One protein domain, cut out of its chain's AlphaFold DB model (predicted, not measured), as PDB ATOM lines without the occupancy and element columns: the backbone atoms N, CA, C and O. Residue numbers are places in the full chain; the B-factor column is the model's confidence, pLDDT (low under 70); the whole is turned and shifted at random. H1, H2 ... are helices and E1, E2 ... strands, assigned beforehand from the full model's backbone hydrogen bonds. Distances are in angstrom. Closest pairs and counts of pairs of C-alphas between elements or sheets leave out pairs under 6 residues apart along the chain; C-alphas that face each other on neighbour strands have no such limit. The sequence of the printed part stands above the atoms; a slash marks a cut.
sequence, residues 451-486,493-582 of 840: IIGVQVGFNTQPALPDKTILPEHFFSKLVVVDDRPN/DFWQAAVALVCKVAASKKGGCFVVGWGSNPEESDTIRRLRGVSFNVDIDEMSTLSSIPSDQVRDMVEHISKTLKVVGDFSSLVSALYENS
ATOM      1  N   ILE A 451     272.371 261.095 284.426       87.38
ATOM      2  CA  ILE A 451     272.041 261.056 285.864       87.38
ATOM      3  C   ILE A 451     273.348 260.930 286.628       87.38
ATOM      4  O   ILE A 451     274.016 259.902 286.539       87.38
ATOM      5  N   ILE A 452     273.719 261.969 287.365       87.81
ATOM      6  CA  ILE A 452     274.966 262.017 288.125       87.81
ATOM      7  C   ILE A 452     274.629 261.822 289.600       87.81
ATOM      8  O   ILE A 452     273.851 262.583 290.173       87.81
ATOM      9  N   GLY A 453     275.198 260.789 290.211       87.44
ATOM     10  CA  GLY A 453     275.077 260.560 291.646       87.44
ATOM     11  C   GLY A 453     276.206 261.257 292.394       87.44
ATOM     12  O   GLY A 453     277.364 261.099 292.013       87.44
ATOM     13  N   VAL A 454     275.891 262.002 293.451       85.31
ATOM     14  CA  VAL A 454     276.875 262.616 294.353       85.31
ATOM     15  C   VAL A 454     276.698 262.025 295.748       85.31
ATOM     16  O   VAL A 454     275.761 262.356 296.472       85.31
ATOM     17  N   GLN A 455     277.612 261.142 296.127       79.44
ATOM     18  CA  GLN A 455     277.608 260.488 297.428       79.44
ATOM     19  C   GLN A 455     278.489 261.257 298.405       79.44
ATOM     20  O   GLN A 455     279.701 261.349 298.211       79.44
ATOM     21  N   VAL A 456     277.895 261.736 299.491       73.44
ATOM     22  CA  VAL A 456     278.605 262.394 300.585       73.44
ATOM     23  C   VAL A 456     279.036 261.362 301.633       73.44
ATOM     24  O   VAL A 456     278.200 260.698 302.258       73.44
ATOM     25  N   GLY A 457     280.351 261.247 301.822       56.66
ATOM     26  CA  GLY A 457     281.027 260.320 302.726       56.66
ATOM     27  C   GLY A 457     281.401 258.978 302.080       56.66
ATOM     28  O   GLY A 457     280.731 258.478 301.181       56.66
ATOM     29  N   PHE A 458     282.474 258.343 302.571       50.91
ATOM     30  CA  PHE A 458     282.932 257.023 302.095       50.91
ATOM     31  C   PHE A 458     282.257 255.832 302.791       50.91
ATOM     32  O   PHE A 458     282.272 254.715 302.283       50.91
ATOM     33  N   ASN A 459     281.655 256.055 303.961       47.44
ATOM     34  CA  ASN A 459     280.992 255.010 304.751       47.44
ATOM     35  C   ASN A 459     279.532 254.762 304.324       47.44
ATOM     36  O   ASN A 459     278.828 253.989 304.969       47.44
ATOM     37  N   THR A 460     279.091 255.444 303.270       49.12
ATOM     38  CA  THR A 460     277.707 255.587 302.807       49.12
ATOM     39  C   THR A 460     277.600 255.241 301.324       49.12
ATOM     40  O   THR A 460     276.928 255.955 300.575       49.12
ATOM     41  N   GLN A 461     278.251 254.150 300.878       49.69
ATOM     42  CA  GLN A 461     277.895 253.556 299.579       49.69
ATOM     43  C   GLN A 461     276.366 253.519 299.491       49.69
ATOM     44  O   GLN A 461     275.756 253.212 300.520       49.69
ATOM     45  N   PRO A 462     275.740 253.904 298.359       49.69
ATOM     46  CA  PRO A 462     274.291 253.922 298.237       49.69
ATOM     47  C   PRO A 462     273.819 252.516 298.539       49.69
ATOM     48  O   PRO A 462     273.959 251.623 297.719       49.69
ATOM     49  N   ALA A 463     273.366 252.301 299.758       52.50
ATOM     50  CA  ALA A 463     273.028 250.996 300.248       52.50
ATOM     51  C   ALA A 463     271.537 251.042 300.514       52.50
ATOM     52  O   ALA A 463     271.011 251.965 301.140       52.50
ATOM     53  N   LEU A 464     270.854 250.062 299.961       58.06
ATOM     54  CA  LEU A 464     269.463 249.776 300.213       58.06
ATOM     55  C   LEU A 464     269.250 249.547 301.723       58.06
ATOM     56  O   LEU A 464     270.216 249.348 302.466       58.06
ATOM     57  N   PRO A 465     268.005 249.568 302.223       51.53
ATOM     58  CA  PRO A 465     267.729 249.338 303.644       51.53
ATOM     59  C   PRO A 465     268.318 248.030 304.231       51.53
ATOM     60  O   PRO A 465     268.577 247.967 305.431       51.53
ATOM     61  N   ASP A 466     268.590 247.012 303.402       53.75
ATOM     62  CA  ASP A 466     269.317 245.759 303.725       53.75
ATOM     63  C   ASP A 466     270.851 245.862 303.670       53.75
ATOM     64  O   ASP A 466     271.541 244.871 303.907       53.75
ATOM     65  N   LYS A 467     271.402 247.043 303.386       57.69
ATOM     66  CA  LYS A 467     272.818 247.305 303.083       57.69
ATOM     67  C   LYS A 467     273.285 246.803 301.708       57.69
ATOM     68  O   LYS A 467     274.489 246.823 301.448       57.69
ATOM     69  N   THR A 468     272.384 246.384 300.817       59.56
ATOM     70  CA  THR A 468     272.737 246.012 299.439       59.56
ATOM     71  C   THR A 468     273.162 247.255 298.661       59.56
ATOM     72  O   THR A 468     272.431 248.236 298.612       59.56
ATOM     73  N   ILE A 469     274.342 247.239 298.045       64.12
ATOM     74  CA  ILE A 469     274.882 248.392 297.309       64.12
ATOM     75  C   ILE A 469     274.105 248.583 295.996       64.12
ATOM     76  O   ILE A 469     273.930 247.634 295.231       64.12
ATOM     77  N   LEU A 470     273.652 249.807 295.720       70.75
ATOM     78  CA  LEU A 470     273.032 250.205 294.464       70.75
ATOM     79  C   LEU A 470     274.098 250.153 293.355       70.75
ATOM     80  O   LEU A 470     275.127 250.821 293.478       70.75
ATOM     81  N   PRO A 471     273.883 249.385 292.276       71.06
ATOM     82  CA  PRO A 471     274.855 249.268 291.201       71.06
ATOM     83  C   PRO A 471     275.208 250.610 290.547       71.06
ATOM     84  O   PRO A 471     274.340 251.457 290.334       71.06
ATOM     85  N   GLU A 472     276.469 250.778 290.140       69.50
ATOM     86  CA  GLU A 472     276.941 252.030 289.524       69.50
ATOM     87  C   GLU A 472     276.195 252.390 288.233       69.50
ATOM     88  O   GLU A 472     275.959 253.566 287.975       69.50
ATOM     89  N   HIS A 473     275.727 251.388 287.478       73.31
ATOM     90  CA  HIS A 473     275.026 251.568 286.201       73.31
ATOM     91  C   HIS A 473     273.647 252.249 286.312       73.31
ATOM     92  O   HIS A 473     273.014 252.537 285.293       73.31
ATOM     93  N   PHE A 474     273.153 252.526 287.524       79.44
ATOM     94  CA  PHE A 474     272.014 253.431 287.721       79.44
ATOM     95  C   PHE A 474     272.359 254.881 287.341       79.44
ATOM     96  O   PHE A 474     271.483 255.650 286.921       79.44
ATOM     97  N   PHE A 475     273.638 255.240 287.450       81.44
ATOM     98  CA  PHE A 475     274.171 256.570 287.203       81.44
ATOM     99  C   PHE A 475     275.033 256.577 285.939       81.44
ATOM    100  O   PHE A 475     275.758 255.633 285.651       81.44
ATOM    101  N   SER A 476     275.016 257.690 285.211       79.38
ATOM    102  CA  SER A 476     276.017 257.977 284.175       79.38
ATOM    103  C   SER A 476     277.405 258.159 284.800       79.38
ATOM    104  O   SER A 476     278.422 257.808 284.207       79.38
ATOM    105  N   LYS A 477     277.451 258.708 286.021       81.69
ATOM    106  CA  LYS A 477     278.643 258.740 286.871       81.69
ATOM    107  C   LYS A 477     278.242 258.809 288.340       81.69
ATOM    108  O   LYS A 477     277.416 259.642 288.710       81.69
ATOM    109  N   LEU A 478     278.870 257.978 289.166       81.38
ATOM    110  CA  LEU A 478     278.860 258.114 290.618       81.38
ATOM    111  C   LEU A 478     280.111 258.887 291.064       81.38
ATOM    112  O   LEU A 478     281.234 258.493 290.743       81.38
ATOM    113  N   VAL A 479     279.920 260.003 291.765       78.81
ATOM    114  CA  VAL A 479     280.982 260.844 292.333       78.81
ATOM    115  C   VAL A 479     280.905 260.743 293.853       78.81
ATOM    116  O   VAL A 479     279.933 261.186 294.458       78.81
ATOM    117  N   VAL A 480     281.924 260.149 294.470       74.50
ATOM    118  CA  VAL A 480     282.021 260.014 295.931       74.50
ATOM    119  C   VAL A 480     282.884 261.145 296.482       74.50
ATOM    120  O   VAL A 480     283.970 261.393 295.958       74.50
ATOM    121  N   VAL A 481     282.405 261.835 297.519       68.88
ATOM    122  CA  VAL A 481     283.071 263.009 298.104       68.88
ATOM    123  C   VAL A 481     283.292 262.849 299.605       68.88
ATOM    124  O   VAL A 481     282.409 262.377 300.317       68.88
ATOM    125  N   ASP A 482     284.472 263.248 300.088       61.16
ATOM    126  CA  ASP A 482     284.782 263.345 301.523       61.16
ATOM    127  C   ASP A 482     284.440 264.748 302.017       61.16
ATOM    128  O   ASP A 482     284.931 265.729 301.460       61.16
ATOM    129  N   ASP A 483     283.603 264.854 303.044       56.06
ATOM    130  CA  ASP A 483     283.166 266.128 303.622       56.06
ATOM    131  C   ASP A 483     283.647 266.338 305.068       56.06
ATOM    132  O   ASP A 483     283.188 267.257 305.749       56.06
ATOM    133  N   ARG A 484     284.582 265.511 305.561       54.62
ATOM    134  CA  ARG A 484     285.101 265.651 306.930       54.62
ATOM    135  C   ARG A 484     285.866 266.979 307.114       54.62
ATOM    136  O   ARG A 484     286.610 267.375 306.219       54.62
ATOM    137  N   PRO A 485     285.748 267.660 308.276       41.56
ATOM    138  CA  PRO A 485     286.347 268.981 308.490       41.56
ATOM    139  C   PRO A 485     287.880 269.008 308.363       41.56
ATOM    140  O   PRO A 485     288.571 268.160 308.929       41.56
ATOM    141  N   ASN A 486     288.406 270.075 307.744       42.56
ATOM    142  CA  ASN A 486     289.835 270.417 307.599       42.56
ATOM    143  C   ASN A 486     290.539 270.801 308.926       42.56
ATOM    144  O   ASN A 486     291.424 271.662 308.956       42.56
ATOM    145  N   ASP A 493     291.362 271.185 298.758       52.00
ATOM    146  CA  ASP A 493     289.938 271.015 298.924       52.00
ATOM    147  C   ASP A 493     289.396 269.977 297.903       52.00
ATOM    148  O   ASP A 493     289.207 270.244 296.718       52.00
ATOM    149  N   PHE A 494     289.113 268.741 298.338       58.56
ATOM    150  CA  PHE A 494     288.634 267.657 297.453       58.56
ATOM    151  C   PHE A 494     287.311 267.966 296.719       58.56
ATOM    152  O   PHE A 494     286.939 267.260 295.775       58.56
ATOM    153  N   TRP A 495     286.605 269.033 297.106       68.88
ATOM    154  CA  TRP A 495     285.384 269.481 296.441       68.88
ATOM    155  C   TRP A 495     285.637 269.996 295.015       68.88
ATOM    156  O   TRP A 495     284.777 269.794 294.160       68.88
ATOM    157  N   GLN A 496     286.795 270.603 294.714       70.81
ATOM    158  CA  GLN A 496     287.094 271.176 293.385       70.81
ATOM    159  C   GLN A 496     287.094 270.099 292.302       70.81
ATOM    160  O   GLN A 496     286.425 270.229 291.278       70.81
ATOM    161  N   ALA A 497     287.784 268.989 292.566       68.75
ATOM    162  CA  ALA A 497     287.833 267.846 291.663       68.75
ATOM    163  C   ALA A 497     286.450 267.195 291.486       68.75
ATOM    164  O   ALA A 497     286.095 266.787 290.379       68.75
ATOM    165  N   ALA A 498     285.654 267.124 292.556       73.56
ATOM    166  CA  ALA A 498     284.305 266.575 292.500       73.56
ATOM    167  C   ALA A 498     283.367 267.441 291.648       73.56
ATOM    168  O   ALA A 498     282.709 266.920 290.749       73.56
ATOM    169  N   VAL A 499     283.343 268.758 291.879       78.88
ATOM    170  CA  VAL A 499     282.542 269.708 291.088       78.88
ATOM    171  C   VAL A 499     282.985 269.693 289.624       78.88
ATOM    172  O   VAL A 499     282.140 269.558 288.741       78.88
ATOM    173  N   ALA A 500     284.294 269.731 289.355       78.06
ATOM    174  CA  ALA A 500     284.836 269.648 288.000       78.06
ATOM    175  C   ALA A 500     284.405 268.361 287.277       78.06
ATOM    176  O   ALA A 500     284.036 268.402 286.102       78.06
ATOM    177  N   LEU A 501     284.397 267.219 287.974       78.38
ATOM    178  CA  LEU A 501     283.948 265.947 287.412       78.38
ATOM    179  C   LEU A 501     282.442 265.944 287.114       78.38
ATOM    180  O   LEU A 501     282.047 265.474 286.046       78.38
ATOM    181  N   VAL A 502     281.610 266.487 288.009       83.44
ATOM    182  CA  VAL A 502     280.162 266.634 287.768       83.44
ATOM    183  C   VAL A 502     279.921 267.520 286.540       83.44
ATOM    184  O   VAL A 502     279.189 267.108 285.641       83.44
ATOM    185  N   CYS A 503     280.590 268.674 286.443       83.69
ATOM    186  CA  CYS A 503     280.493 269.572 285.287       83.69
ATOM    187  C   CYS A 503     280.938 268.895 283.986       83.69
ATOM    188  O   CYS A 503     280.248 269.003 282.975       83.69
ATOM    189  N   LYS A 504     282.049 268.150 284.009       83.75
ATOM    190  CA  LYS A 504     282.549 267.406 282.844       83.75
ATOM    191  C   LYS A 504     281.528 266.387 282.338       83.75
ATOM    192  O   LYS A 504     281.267 266.314 281.139       83.75
ATOM    193  N   VAL A 505     280.952 265.594 283.243       81.56
ATOM    194  CA  VAL A 505     279.952 264.580 282.877       81.56
ATOM    195  C   VAL A 505     278.682 265.249 282.361       81.56
ATOM    196  O   VAL A 505     278.166 264.823 281.330       81.56
ATOM    197  N   ALA A 506     278.221 266.321 283.009       83.38
ATOM    198  CA  ALA A 506     277.063 267.088 282.565       83.38
ATOM    199  C   ALA A 506     277.265 267.674 281.154       83.38
ATOM    200  O   ALA A 506     276.417 267.471 280.288       83.38
ATOM    201  N   ALA A 507     278.418 268.300 280.890       81.44
ATOM    202  CA  ALA A 507     278.744 268.901 279.592       81.44
ATOM    203  C   ALA A 507     278.890 267.874 278.463       81.44
ATOM    204  O   ALA A 507     278.638 268.181 277.299       81.44
ATOM    205  N   SER A 508     279.288 266.640 278.785       74.00
ATOM    206  CA  SER A 508     279.462 265.588 277.780       74.00
ATOM    207  C   SER A 508     278.149 265.123 277.131       74.00
ATOM    208  O   SER A 508     278.196 264.413 276.124       74.00
ATOM    209  N   LYS A 509     276.980 265.502 277.677       72.31
ATOM    210  CA  LYS A 509     275.665 264.987 277.262       72.31
ATOM    211  C   LYS A 509     274.768 266.068 276.672       72.31
ATOM    212  O   LYS A 509     274.537 267.113 277.266       72.31
ATOM    213  N   LYS A 510     274.204 265.774 275.496       62.94
ATOM    214  CA  LYS A 510     273.366 266.708 274.725       62.94
ATOM    215  C   LYS A 510     271.946 266.892 275.288       62.94
ATOM    216  O   LYS A 510     271.325 267.901 274.978       62.94
ATOM    217  N   GLY A 511     271.453 265.958 276.106       64.81
ATOM    218  CA  GLY A 511     270.100 265.977 276.689       64.81
ATOM    219  C   GLY A 511     269.947 266.739 278.019       64.81
ATOM    220  O   GLY A 511     268.850 266.836 278.559       64.81
ATOM    221  N   GLY A 512     271.027 267.316 278.554       75.31
ATOM    222  CA  GLY A 512     271.052 267.920 279.892       75.31
ATOM    223  C   GLY A 512     271.459 266.923 280.986       75.31
ATOM    224  O   GLY A 512     271.828 265.781 280.706       75.31
ATOM    225  N   CYS A 513     271.435 267.356 282.250       85.19
ATOM    226  CA  CYS A 513     271.770 266.505 283.394       85.19
ATOM    227  C   CYS A 513     270.757 266.607 284.538       85.19
ATOM    228  O   CYS A 513     270.143 267.652 284.741       85.19
ATOM    229  N   PHE A 514     270.653 265.533 285.313       88.75
ATOM    230  CA  PHE A 514     270.010 265.468 286.618       88.75
ATOM    231  C   PHE A 514     271.052 265.026 287.648       88.75
ATOM    232  O   PHE A 514     271.723 264.009 287.455       88.75
ATOM    233  N   VAL A 515     271.204 265.783 288.733       89.25
ATOM    234  CA  VAL A 515     272.165 265.466 289.797       89.25
ATOM    235  C   VAL A 515     271.394 265.072 291.047       89.25
ATOM    236  O   VAL A 515     270.511 265.802 291.490       89.25
ATOM    237  N   VAL A 516     271.719 263.926 291.638       90.06
ATOM    238  CA  VAL A 516     271.110 263.485 292.898       90.06
ATOM    239  C   VAL A 516     272.174 263.309 293.969       90.06
ATOM    240  O   VAL A 516     273.151 262.595 293.765       90.06
ATOM    241  N   GLY A 517     271.991 263.989 295.100       87.19
ATOM    242  CA  GLY A 517     272.902 263.960 296.244       87.19
ATOM    243  C   GLY A 517     272.311 263.213 297.439       87.19
ATOM    244  O   GLY A 517     271.142 263.413 297.763       87.19
ATOM    245  N   TRP A 518     273.105 262.386 298.118       83.88
ATOM    246  CA  TRP A 518     272.714 261.693 299.358       83.88
ATOM    247  C   TRP A 518     273.927 261.476 300.274       83.88
ATOM    248  O   TRP A 518     275.071 261.657 299.858       83.88
ATOM    249  N   GLY A 519     273.689 261.074 301.522       75.12
ATOM    250  CA  GLY A 519     274.739 260.750 302.492       75.12
ATOM    251  C   GLY A 519     274.261 260.924 303.930       75.12
ATOM    252  O   GLY A 519     273.068 261.098 304.167       75.12
ATOM    253  N   SER A 520     275.188 260.901 304.891       66.06
ATOM    254  CA  SER A 520     274.873 261.082 306.319       66.06
ATOM    255  C   SER A 520     274.357 262.490 306.629       66.06
ATOM    256  O   SER A 520     273.413 262.628 307.393       66.06
ATOM    257  N   ASN A 521     274.983 263.515 306.033       72.75
ATOM    258  CA  ASN A 521     274.633 264.936 306.161       72.75
ATOM    259  C   ASN A 521     274.890 265.677 304.828       72.75
ATOM    260  O   ASN A 521     275.718 266.585 304.753       72.75
ATOM    261  N   PRO A 522     274.197 265.315 303.731       74.31
ATOM    262  CA  PRO A 522     274.479 265.880 302.412       74.31
ATOM    263  C   PRO A 522     274.226 267.393 302.353       74.31
ATOM    264  O   PRO A 522     274.898 268.102 301.618       74.31
ATOM    265  N   GLU A 523     273.304 267.897 303.174       78.44
ATOM    266  CA  GLU A 523     273.009 269.327 303.340       78.44
ATOM    267  C   GLU A 523     274.174 270.128 303.951       78.44
ATOM    268  O   GLU A 523     274.307 271.338 303.728       78.44
ATOM    269  N   GLU A 524     275.032 269.466 304.729       75.00
ATOM    270  CA  GLU A 524     276.185 270.101 305.366       75.00
ATOM    271  C   GLU A 524     277.459 270.035 304.520       75.00
ATOM    272  O   GLU A 524     278.394 270.798 304.773       75.00
ATOM    273  N   SER A 525     277.464 269.194 303.482       76.56
ATOM    274  CA  SER A 525     278.593 269.006 302.577       76.56
ATOM    275  C   SER A 525     278.922 270.278 301.797       76.56
ATOM    276  O   SER A 525     278.074 270.837 301.094       76.56
ATOM    277  N   ASP A 526     280.187 270.699 301.862       76.31
ATOM    278  CA  ASP A 526     280.682 271.858 301.113       76.31
ATOM    279  C   ASP A 526     280.515 271.662 299.596       76.31
ATOM    280  O   ASP A 526     280.050 272.560 298.895       76.31
ATOM    281  N   THR A 527     280.765 270.448 299.091       78.62
ATOM    282  CA  THR A 527     280.549 270.101 297.679       78.62
ATOM    283  C   THR A 527     279.091 270.302 297.263       78.62
ATOM    284  O   THR A 527     278.826 270.933 296.240       78.62
ATOM    285  N   ILE A 528     278.130 269.804 298.048       83.25
ATOM    286  CA  ILE A 528     276.698 269.934 297.728       83.25
ATOM    287  C   ILE A 528     276.261 271.402 297.768       83.25
ATOM    288  O   ILE A 528     275.544 271.851 296.872       83.25
ATOM    289  N   ARG A 529     276.721 272.178 298.757       81.56
ATOM    290  CA  ARG A 529     276.426 273.619 298.844       81.56
ATOM    291  C   ARG A 529     276.951 274.387 297.632       81.56
ATOM    292  O   ARG A 529     276.243 275.247 297.110       81.56
ATOM    293  N   ARG A 530     278.143 274.041 297.140       80.25
ATOM    294  CA  ARG A 530     278.725 274.635 295.926       80.25
ATOM    295  C   ARG A 530     277.961 274.257 294.667       80.25
ATOM    296  O   ARG A 530     277.665 275.136 293.867       80.25
ATOM    297  N   LEU A 531     277.568 272.990 294.522       81.31
ATOM    298  CA  LEU A 531     276.736 272.547 293.396       81.31
ATOM    299  C   LEU A 531     275.351 273.221 293.388       81.31
ATOM    300  O   LEU A 531     274.777 273.410 292.321       81.31
ATOM    301  N   ARG A 532     274.823 273.632 294.551       82.56
ATOM    302  CA  ARG A 532     273.586 274.433 294.645       82.56
ATOM    303  C   ARG A 532     273.744 275.894 294.229       82.56
ATOM    304  O   ARG A 532     272.736 276.576 294.078       82.56
ATOM    305  N   GLY A 533     274.968 276.403 294.101       69.38
ATOM    306  CA  GLY A 533     275.220 277.800 293.738       69.38
ATOM    307  C   GLY A 533     274.813 278.828 294.804       69.38
ATOM    308  O   GLY A 533     274.816 280.026 294.530       69.38
ATOM    309  N   VAL A 534     274.474 278.401 296.028       49.34
ATOM    310  CA  VAL A 534     274.090 279.310 297.115       49.34
ATOM    311  C   VAL A 534     275.352 279.672 297.907       49.34
ATOM    312  O   VAL A 534     275.849 278.875 298.697       49.34
ATOM    313  N   SER A 535     275.864 280.886 297.680       47.56
ATOM    314  CA  SER A 535     276.896 281.571 298.489       47.56
ATOM    315  C   SER A 535     278.382 281.272 298.223       47.56
ATOM    316  O   SER A 535     279.222 281.832 298.923       47.56
ATOM    317  N   PHE A 536     278.745 280.484 297.206       52.47
ATOM    318  CA  PHE A 536     280.153 280.201 296.883       52.47
ATOM    319  C   PHE A 536     280.434 280.406 295.391       52.47
ATOM    320  O   PHE A 536     279.871 279.711 294.551       52.47
ATOM    321  N   ASN A 537     281.308 281.364 295.062       58.06
ATOM    322  CA  ASN A 537     281.779 281.565 293.692       58.06
ATOM    323  C   ASN A 537     282.725 280.411 293.342       58.06
ATOM    324  O   ASN A 537     283.824 280.319 293.889       58.06
ATOM    325  N   VAL A 538     282.279 279.509 292.473       65.62
ATOM    326  CA  VAL A 538     283.155 278.524 291.839       65.62
ATOM    327  C   VAL A 538     284.050 279.287 290.861       65.62
ATOM    328  O   VAL A 538     283.533 280.021 290.017       65.62
ATOM    329  N   ASP A 539     285.372 279.161 290.987       76.81
ATOM    330  CA  ASP A 539     286.296 279.756 290.022       76.81
ATOM    331  C   ASP A 539     286.134 279.029 288.678       76.81
ATOM    332  O   ASP A 539     286.462 277.850 288.532       76.81
ATOM    333  N   ILE A 540     285.532 279.725 287.714       81.56
ATOM    334  CA  ILE A 540     285.176 279.165 286.410       81.56
ATOM    335  C   ILE A 540     286.426 278.780 285.614       81.56
ATOM    336  O   ILE A 540     286.399 277.771 284.911       81.56
ATOM    337  N   ASP A 541     287.515 279.539 285.738       76.44
ATOM    338  CA  ASP A 541     288.747 279.287 284.988       76.44
ATOM    339  C   ASP A 541     289.527 278.121 285.610       76.44
ATOM    340  O   ASP A 541     290.052 277.254 284.900       76.44
ATOM    341  N   GLU A 542     289.513 278.019 286.940       72.44
ATOM    342  CA  GLU A 542     290.021 276.845 287.654       72.44
ATOM    343  C   GLU A 542     289.222 275.585 287.285       72.44
ATOM    344  O   GLU A 542     289.801 274.556 286.926       72.44
ATOM    345  N   MET A 543     287.886 275.656 287.298       74.62
ATOM    346  CA  MET A 543     287.037 274.531 286.901       74.62
ATOM    347  C   MET A 543     287.217 274.171 285.436       74.62
ATOM    348  O   MET A 543     287.259 272.981 285.131       74.62
ATOM    349  N   SER A 544     287.352 275.147 284.535       75.62
ATOM    350  CA  SER A 544     287.645 274.893 283.120       75.62
ATOM    351  C   SER A 544     288.927 274.078 282.971       75.62
ATOM    352  O   SER A 544     288.954 273.082 282.244       75.62
ATOM    353  N   THR A 545     289.952 274.425 283.750       69.19
ATOM    354  CA  THR A 545     291.231 273.713 283.763       69.19
ATOM    355  C   THR A 545     291.064 272.278 284.275       69.19
ATOM    356  O   THR A 545     291.458 271.328 283.597       69.19
ATOM    357  N   LEU A 546     290.424 272.095 285.436       66.00
ATOM    358  CA  LEU A 546     290.258 270.783 286.082       66.00
ATOM    359  C   LEU A 546     289.326 269.828 285.321       66.00
ATOM    360  O   LEU A 546     289.535 268.615 285.312       66.00
ATOM    361  N   SER A 547     288.275 270.360 284.701       72.12
ATOM    362  CA  SER A 547     287.282 269.576 283.954       72.12
ATOM    363  C   SER A 547     287.660 269.373 282.484       72.12
ATOM    364  O   SER A 547     287.126 268.467 281.836       72.12
ATOM    365  N   SER A 548     288.594 270.181 281.972       77.69
ATOM    366  CA  SER A 548     288.975 270.255 280.558       77.69
ATOM    367  C   SER A 548     287.810 270.614 279.623       77.69
ATOM    368  O   SER A 548     287.812 270.211 278.460       77.69
ATOM    369  N   ILE A 549     286.812 271.354 280.119       82.38
ATOM    370  CA  ILE A 549     285.743 271.948 279.301       82.38
ATOM    371  C   ILE A 549     285.868 273.485 279.287       82.38
ATOM    372  O   ILE A 549     286.386 274.059 280.246       82.38
ATOM    373  N   PRO A 550     285.434 274.176 278.219       88.12
ATOM    374  CA  PRO A 550     285.508 275.639 278.117       88.12
ATOM    375  C   PRO A 550     284.781 276.400 279.246       88.12
ATOM    376  O   PRO A 550     283.726 275.965 279.707       88.12
ATOM    377  N   SER A 551     285.310 277.557 279.671       85.25
ATOM    378  CA  SER A 551     284.749 278.398 280.749       85.25
ATOM    379  C   SER A 551     283.278 278.807 280.542       85.25
ATOM    380  O   SER A 551     282.524 278.930 281.508       85.25
ATOM    381  N   ASP A 552     282.843 279.020 279.299       85.25
ATOM    382  CA  ASP A 552     281.439 279.269 278.940       85.25
ATOM    383  C   ASP A 552     280.564 278.038 279.212       85.25
ATOM    384  O   ASP A 552     279.545 278.152 279.889       85.25
ATOM    385  N   GLN A 553     281.019 276.845 278.820       84.38
ATOM    386  CA  GLN A 553     280.314 275.598 279.130       84.38
ATOM    387  C   GLN A 553     280.273 275.303 280.631       84.38
ATOM    388  O   GLN A 553     279.252 274.843 281.134       84.38
ATOM    389  N   VAL A 554     281.352 275.581 281.370       82.75
ATOM    390  CA  VAL A 554     281.360 275.444 282.838       82.75
ATOM    391  C   VAL A 554     280.276 276.324 283.457       82.75
ATOM    392  O   VAL A 554     279.549 275.861 284.333       82.75
ATOM    393  N   ARG A 555     280.137 277.571 282.996       85.38
ATOM    394  CA  ARG A 555     279.130 278.514 283.501       85.38
ATOM    395  C   ARG A 555     277.712 278.003 283.264       85.38
ATOM    396  O   ARG A 555     276.924 277.964 284.210       85.38
ATOM    397  N   ASP A 556     277.429 277.557 282.045       84.94
ATOM    398  CA  ASP A 556     276.130 276.992 281.679       84.94
ATOM    399  C   ASP A 556     275.822 275.734 282.506       84.94
ATOM    400  O   ASP A 556     274.705 275.561 283.002       84.94
ATOM    401  N   MET A 557     276.821 274.867 282.717       84.81
ATOM    402  CA  MET A 557     276.655 273.643 283.504       84.81
ATOM    403  C   MET A 557     276.443 273.918 284.984       84.81
ATOM    404  O   MET A 557     275.578 273.286 285.578       84.81
ATOM    405  N   VAL A 558     277.173 274.850 285.596       82.06
ATOM    406  CA  VAL A 558     276.966 275.208 287.009       82.06
ATOM    407  C   VAL A 558     275.550 275.747 287.221       82.06
ATOM    408  O   VAL A 558     274.869 275.329 288.160       82.06
ATOM    409  N   GLU A 559     275.064 276.612 286.323       83.44
ATOM    410  CA  GLU A 559     273.688 277.108 286.388       83.44
ATOM    411  C   GLU A 559     272.672 275.965 286.227       83.44
ATOM    412  O   GLU A 559     271.722 275.860 287.008       83.44
ATOM    413  N   HIS A 560     272.879 275.070 285.261       84.94
ATOM    414  CA  HIS A 560     271.977 273.942 285.016       84.94
ATOM    415  C   HIS A 560     271.983 272.916 286.160       84.94
ATOM    416  O   HIS A 560     270.922 272.473 286.608       84.94
ATOM    417  N   ILE A 561     273.156 272.579 286.701       88.06
ATOM    418  CA  ILE A 561     273.316 271.688 287.858       88.06
ATOM    419  C   ILE A 561     272.599 272.271 289.075       88.06
ATOM    420  O   ILE A 561     271.850 271.552 289.731       88.06
ATOM    421  N   SER A 562     272.735 273.574 289.342       86.31
ATOM    422  CA  SER A 562     272.067 274.213 290.485       86.31
ATOM    423  C   SER A 562     270.537 274.079 290.446       86.31
ATOM    424  O   SER A 562     269.903 273.938 291.491       86.31
ATOM    425  N   LYS A 563     269.942 274.053 289.243       86.38
ATOM    426  CA  LYS A 563     268.492 273.893 289.024       86.38
ATOM    427  C   LYS A 563     268.031 272.435 289.060       86.38
ATOM    428  O   LYS A 563     266.856 272.178 289.312       86.38
ATOM    429  N   THR A 564     268.926 271.491 288.776       88.12
ATOM    430  CA  THR A 564     268.603 270.063 288.621       88.12
ATOM    431  C   THR A 564     269.081 269.195 289.782       88.12
ATOM    432  O   THR A 564     268.666 268.042 289.886       88.12
ATOM    433  N   LEU A 565     269.913 269.736 290.676       89.75
ATOM    434  CA  LEU A 565     270.390 269.060 291.874       89.75
ATOM    435  C   LEU A 565     269.249 268.817 292.869       89.75
ATOM    436  O   LEU A 565     268.701 269.749 293.459       89.75
ATOM    437  N   LYS A 566     268.955 267.543 293.135       90.44
ATOM    438  CA  LYS A 566     268.027 267.100 294.182       90.44
ATOM    439  C   LYS A 566     268.800 266.380 295.280       90.44
ATOM    440  O   LYS A 566     269.460 265.380 295.023       90.44
ATOM    441  N   VAL A 567     268.707 266.868 296.513       88.69
ATOM    442  CA  VAL A 567     269.265 266.169 297.679       88.69
ATOM    443  C   VAL A 567     268.160 265.343 298.321       88.69
ATOM    444  O   VAL A 567     267.052 265.841 298.517       88.69
ATOM    445  N   VAL A 568     268.439 264.073 298.592       87.00
ATOM    446  CA  VAL A 568     267.472 263.112 299.136       87.00
ATOM    447  C   VAL A 568     267.959 262.573 300.478       87.00
ATOM    448  O   VAL A 568     269.149 262.324 300.660       87.00
ATOM    449  N   GLY A 569     267.029 262.419 301.426       78.88
ATOM    450  CA  GLY A 569     267.325 261.963 302.790       78.88
ATOM    451  C   GLY A 569     267.015 260.487 303.053       78.88
ATOM    452  O   GLY A 569     267.445 259.948 304.068       78.88
ATOM    453  N   ASP A 570     266.275 259.827 302.161       80.50
ATOM    454  CA  ASP A 570     265.807 258.453 302.343       80.50
ATOM    455  C   ASP A 570     265.756 257.668 301.020       80.50
ATOM    456  O   ASP A 570     265.851 258.224 299.921       80.50
ATOM    457  N   PHE A 571     265.597 256.347 301.144       79.75
ATOM    458  CA  PHE A 571     265.578 255.414 300.020       79.75
ATOM    459  C   PHE A 571     264.420 255.653 299.039       79.75
ATOM    460  O   PHE A 571     264.643 255.650 297.827       79.75
ATOM    461  N   SER A 572     263.200 255.890 299.528       86.56
ATOM    462  CA  SER A 572     262.029 256.084 298.660       86.56
ATOM    463  C   SER A 572     262.157 257.377 297.850       86.56
ATOM    464  O   SER A 572     261.856 257.410 296.649       86.56
ATOM    465  N   SER A 573     262.708 258.426 298.466       88.81
ATOM    466  CA  SER A 573     263.049 259.684 297.796       88.81
ATOM    467  C   SER A 573     264.115 259.499 296.710       88.81
ATOM    468  O   SER A 573     263.963 260.045 295.613       88.81
ATOM    469  N   LEU A 574     265.163 258.705 296.970       86.75
ATOM    470  CA  LEU A 574     266.200 258.374 295.981       86.75
ATOM    471  C   LEU A 574     265.617 257.599 294.793       86.75
ATOM    472  O   LEU A 574     265.817 257.990 293.642       86.75
ATOM    473  N   VAL A 575     264.859 256.534 295.055       88.88
ATOM    474  CA  VAL A 575     264.234 255.711 294.007       88.88
ATOM    475  C   VAL A 575     263.247 256.524 293.177       88.88
ATOM    476  O   VAL A 575     263.246 256.422 291.950       88.88
ATOM    477  N   SER A 576     262.441 257.370 293.818       91.88
ATOM    478  CA  SER A 576     261.512 258.259 293.116       91.88
ATOM    479  C   SER A 576     262.251 259.247 292.218       91.88
ATOM    480  O   SER A 576     261.889 259.386 291.052       91.88
ATOM    481  N   ALA A 577     263.337 259.855 292.706       90.00
ATOM    482  CA  ALA A 577     264.175 260.745 291.907       90.00
ATOM    483  C   ALA A 577     264.783 260.036 290.682       90.00
ATOM    484  O   ALA A 577     264.746 260.578 289.577       90.00
ATOM    485  N   LEU A 578     265.294 258.812 290.842       89.69
ATOM    486  CA  LEU A 578     265.838 258.019 289.734       89.69
ATOM    487  C   LEU A 578     264.753 257.614 288.721       89.69
ATOM    488  O   LEU A 578     264.957 257.698 287.508       89.69
ATOM    489  N   TYR A 579     263.576 257.206 289.190       91.62
ATOM    490  CA  TYR A 579     262.448 256.829 288.333       91.62
ATOM    491  C   TYR A 579     261.893 258.011 287.525       91.62
ATOM    492  O   TYR A 579     261.579 257.866 286.340       91.62
ATOM    493  N   GLU A 580     261.794 259.191 288.133       90.12
ATOM    494  CA  GLU A 580     261.308 260.412 287.477       90.12
ATOM    495  C   GLU A 580     262.256 260.910 286.380       90.12
ATOM    496  O   GLU A 580     261.791 261.488 285.402       90.12
ATOM    497  N   ASN A 581     263.560 260.641 286.505       87.25
ATOM    498  CA  ASN A 581     264.589 261.206 285.627       87.25
ATOM    499  C   ASN A 581     265.269 260.176 284.704       87.25
ATOM    500  O   ASN A 581     266.081 260.553 283.865       87.25
ATOM    501  N   SER A 582     264.943 258.883 284.809       86.25
ATOM    502  CA  SER A 582     265.491 257.837 283.929       86.25
ATOM    503  C   SER A 582     264.804 257.786 282.560       86.25
ATOM    504  O   SER A 582     263.575 257.686 282.476       86.25
TER     505      SER A 582
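AT A GLANCE: This is residues 451 to 486 and 493 to 582 of the 840 residues of the protein "GGDEF domain-containing protein" of Stenotrophomonas sp. SPM (UniProt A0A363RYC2). A four-stranded parallel sheet is the core, with H1 and H2 over one face and H5 over the other, three layers with helices on both faces. H4 stands about perpendicular to H1 and packs on its residues 503 to 507, grazing the sheet with residues 557 to 564, and H3 packs on H1 and H4 away from the sheet. The 126 printed residues, class mixed, run E1 E2 H1 E3 H2 H3 H4 E4 H5; the sheet's order is E2 E1 E3 E4. The whole is compact, radius of gyration of the C-alphas 13.9 A, spanning 43 by 37 by 21 A.

IN THESE COORDINATES: The strands are E1, residues 451 to 456, from C-alpha (272.041, 261.056, 285.864); E2, 477 to 481; E3, 513 to 519, 20.2 A; and E4, 565 to 567. The helices are H1, 494 to 507, 20.5 A; H2, 526 to 531; H3, 540 to 547; H4, 551 to 564, 19.8 A; and H5, 571 to 581, 15.5 A, ending at C-alpha (264.589, 261.206, 285.627).

HOW THE PARTS SIT: N 453 and O 477 of E1 and E2 are 2.9 A apart, N 454 and O 516 of E1 and E3 2.8 A, and N 566 and O 515 of E4 and E3 2.9 A, within hydrogen-bond range. H1 runs along the strands over E2 and E1 at a height of 8.8 A over the sheet; H2 is on the same face at 9.0 A. H5 is on the opposite face, over E3, at 9.7 A. E3, H2, H3, H4 and E4 make a strand-helix-strand unit, two parallel neighbour strands with helices between. H4 only grazes the sheet with residues 557 to 564. H1 touches H4 with residues 503 to 507 alone, about perpendicular at 87 degrees, closest C-alphas Cys 503 and Met 557, 5.9 A. H3, not on the sheet, touches H1, closest C-alphas Ala 500 and Ser 547, 4.7 A. In each helix every O i to N i+4 pair is within hydrogen-bond range.

THE WHOLE: The C-alphas of Asp 466 and Asp 552, the two farthest apart, are 43.4 A apart. Residues 487 to 492 are not printed; C-alphas 486 and 493 are 8.7 A apart across the cut. The link from E1 to E2, 20 residues, is long. Mean pLDDT of the printed part is 75.1; 35 residues are under 70, among them 457 to 469 and 481 to 486.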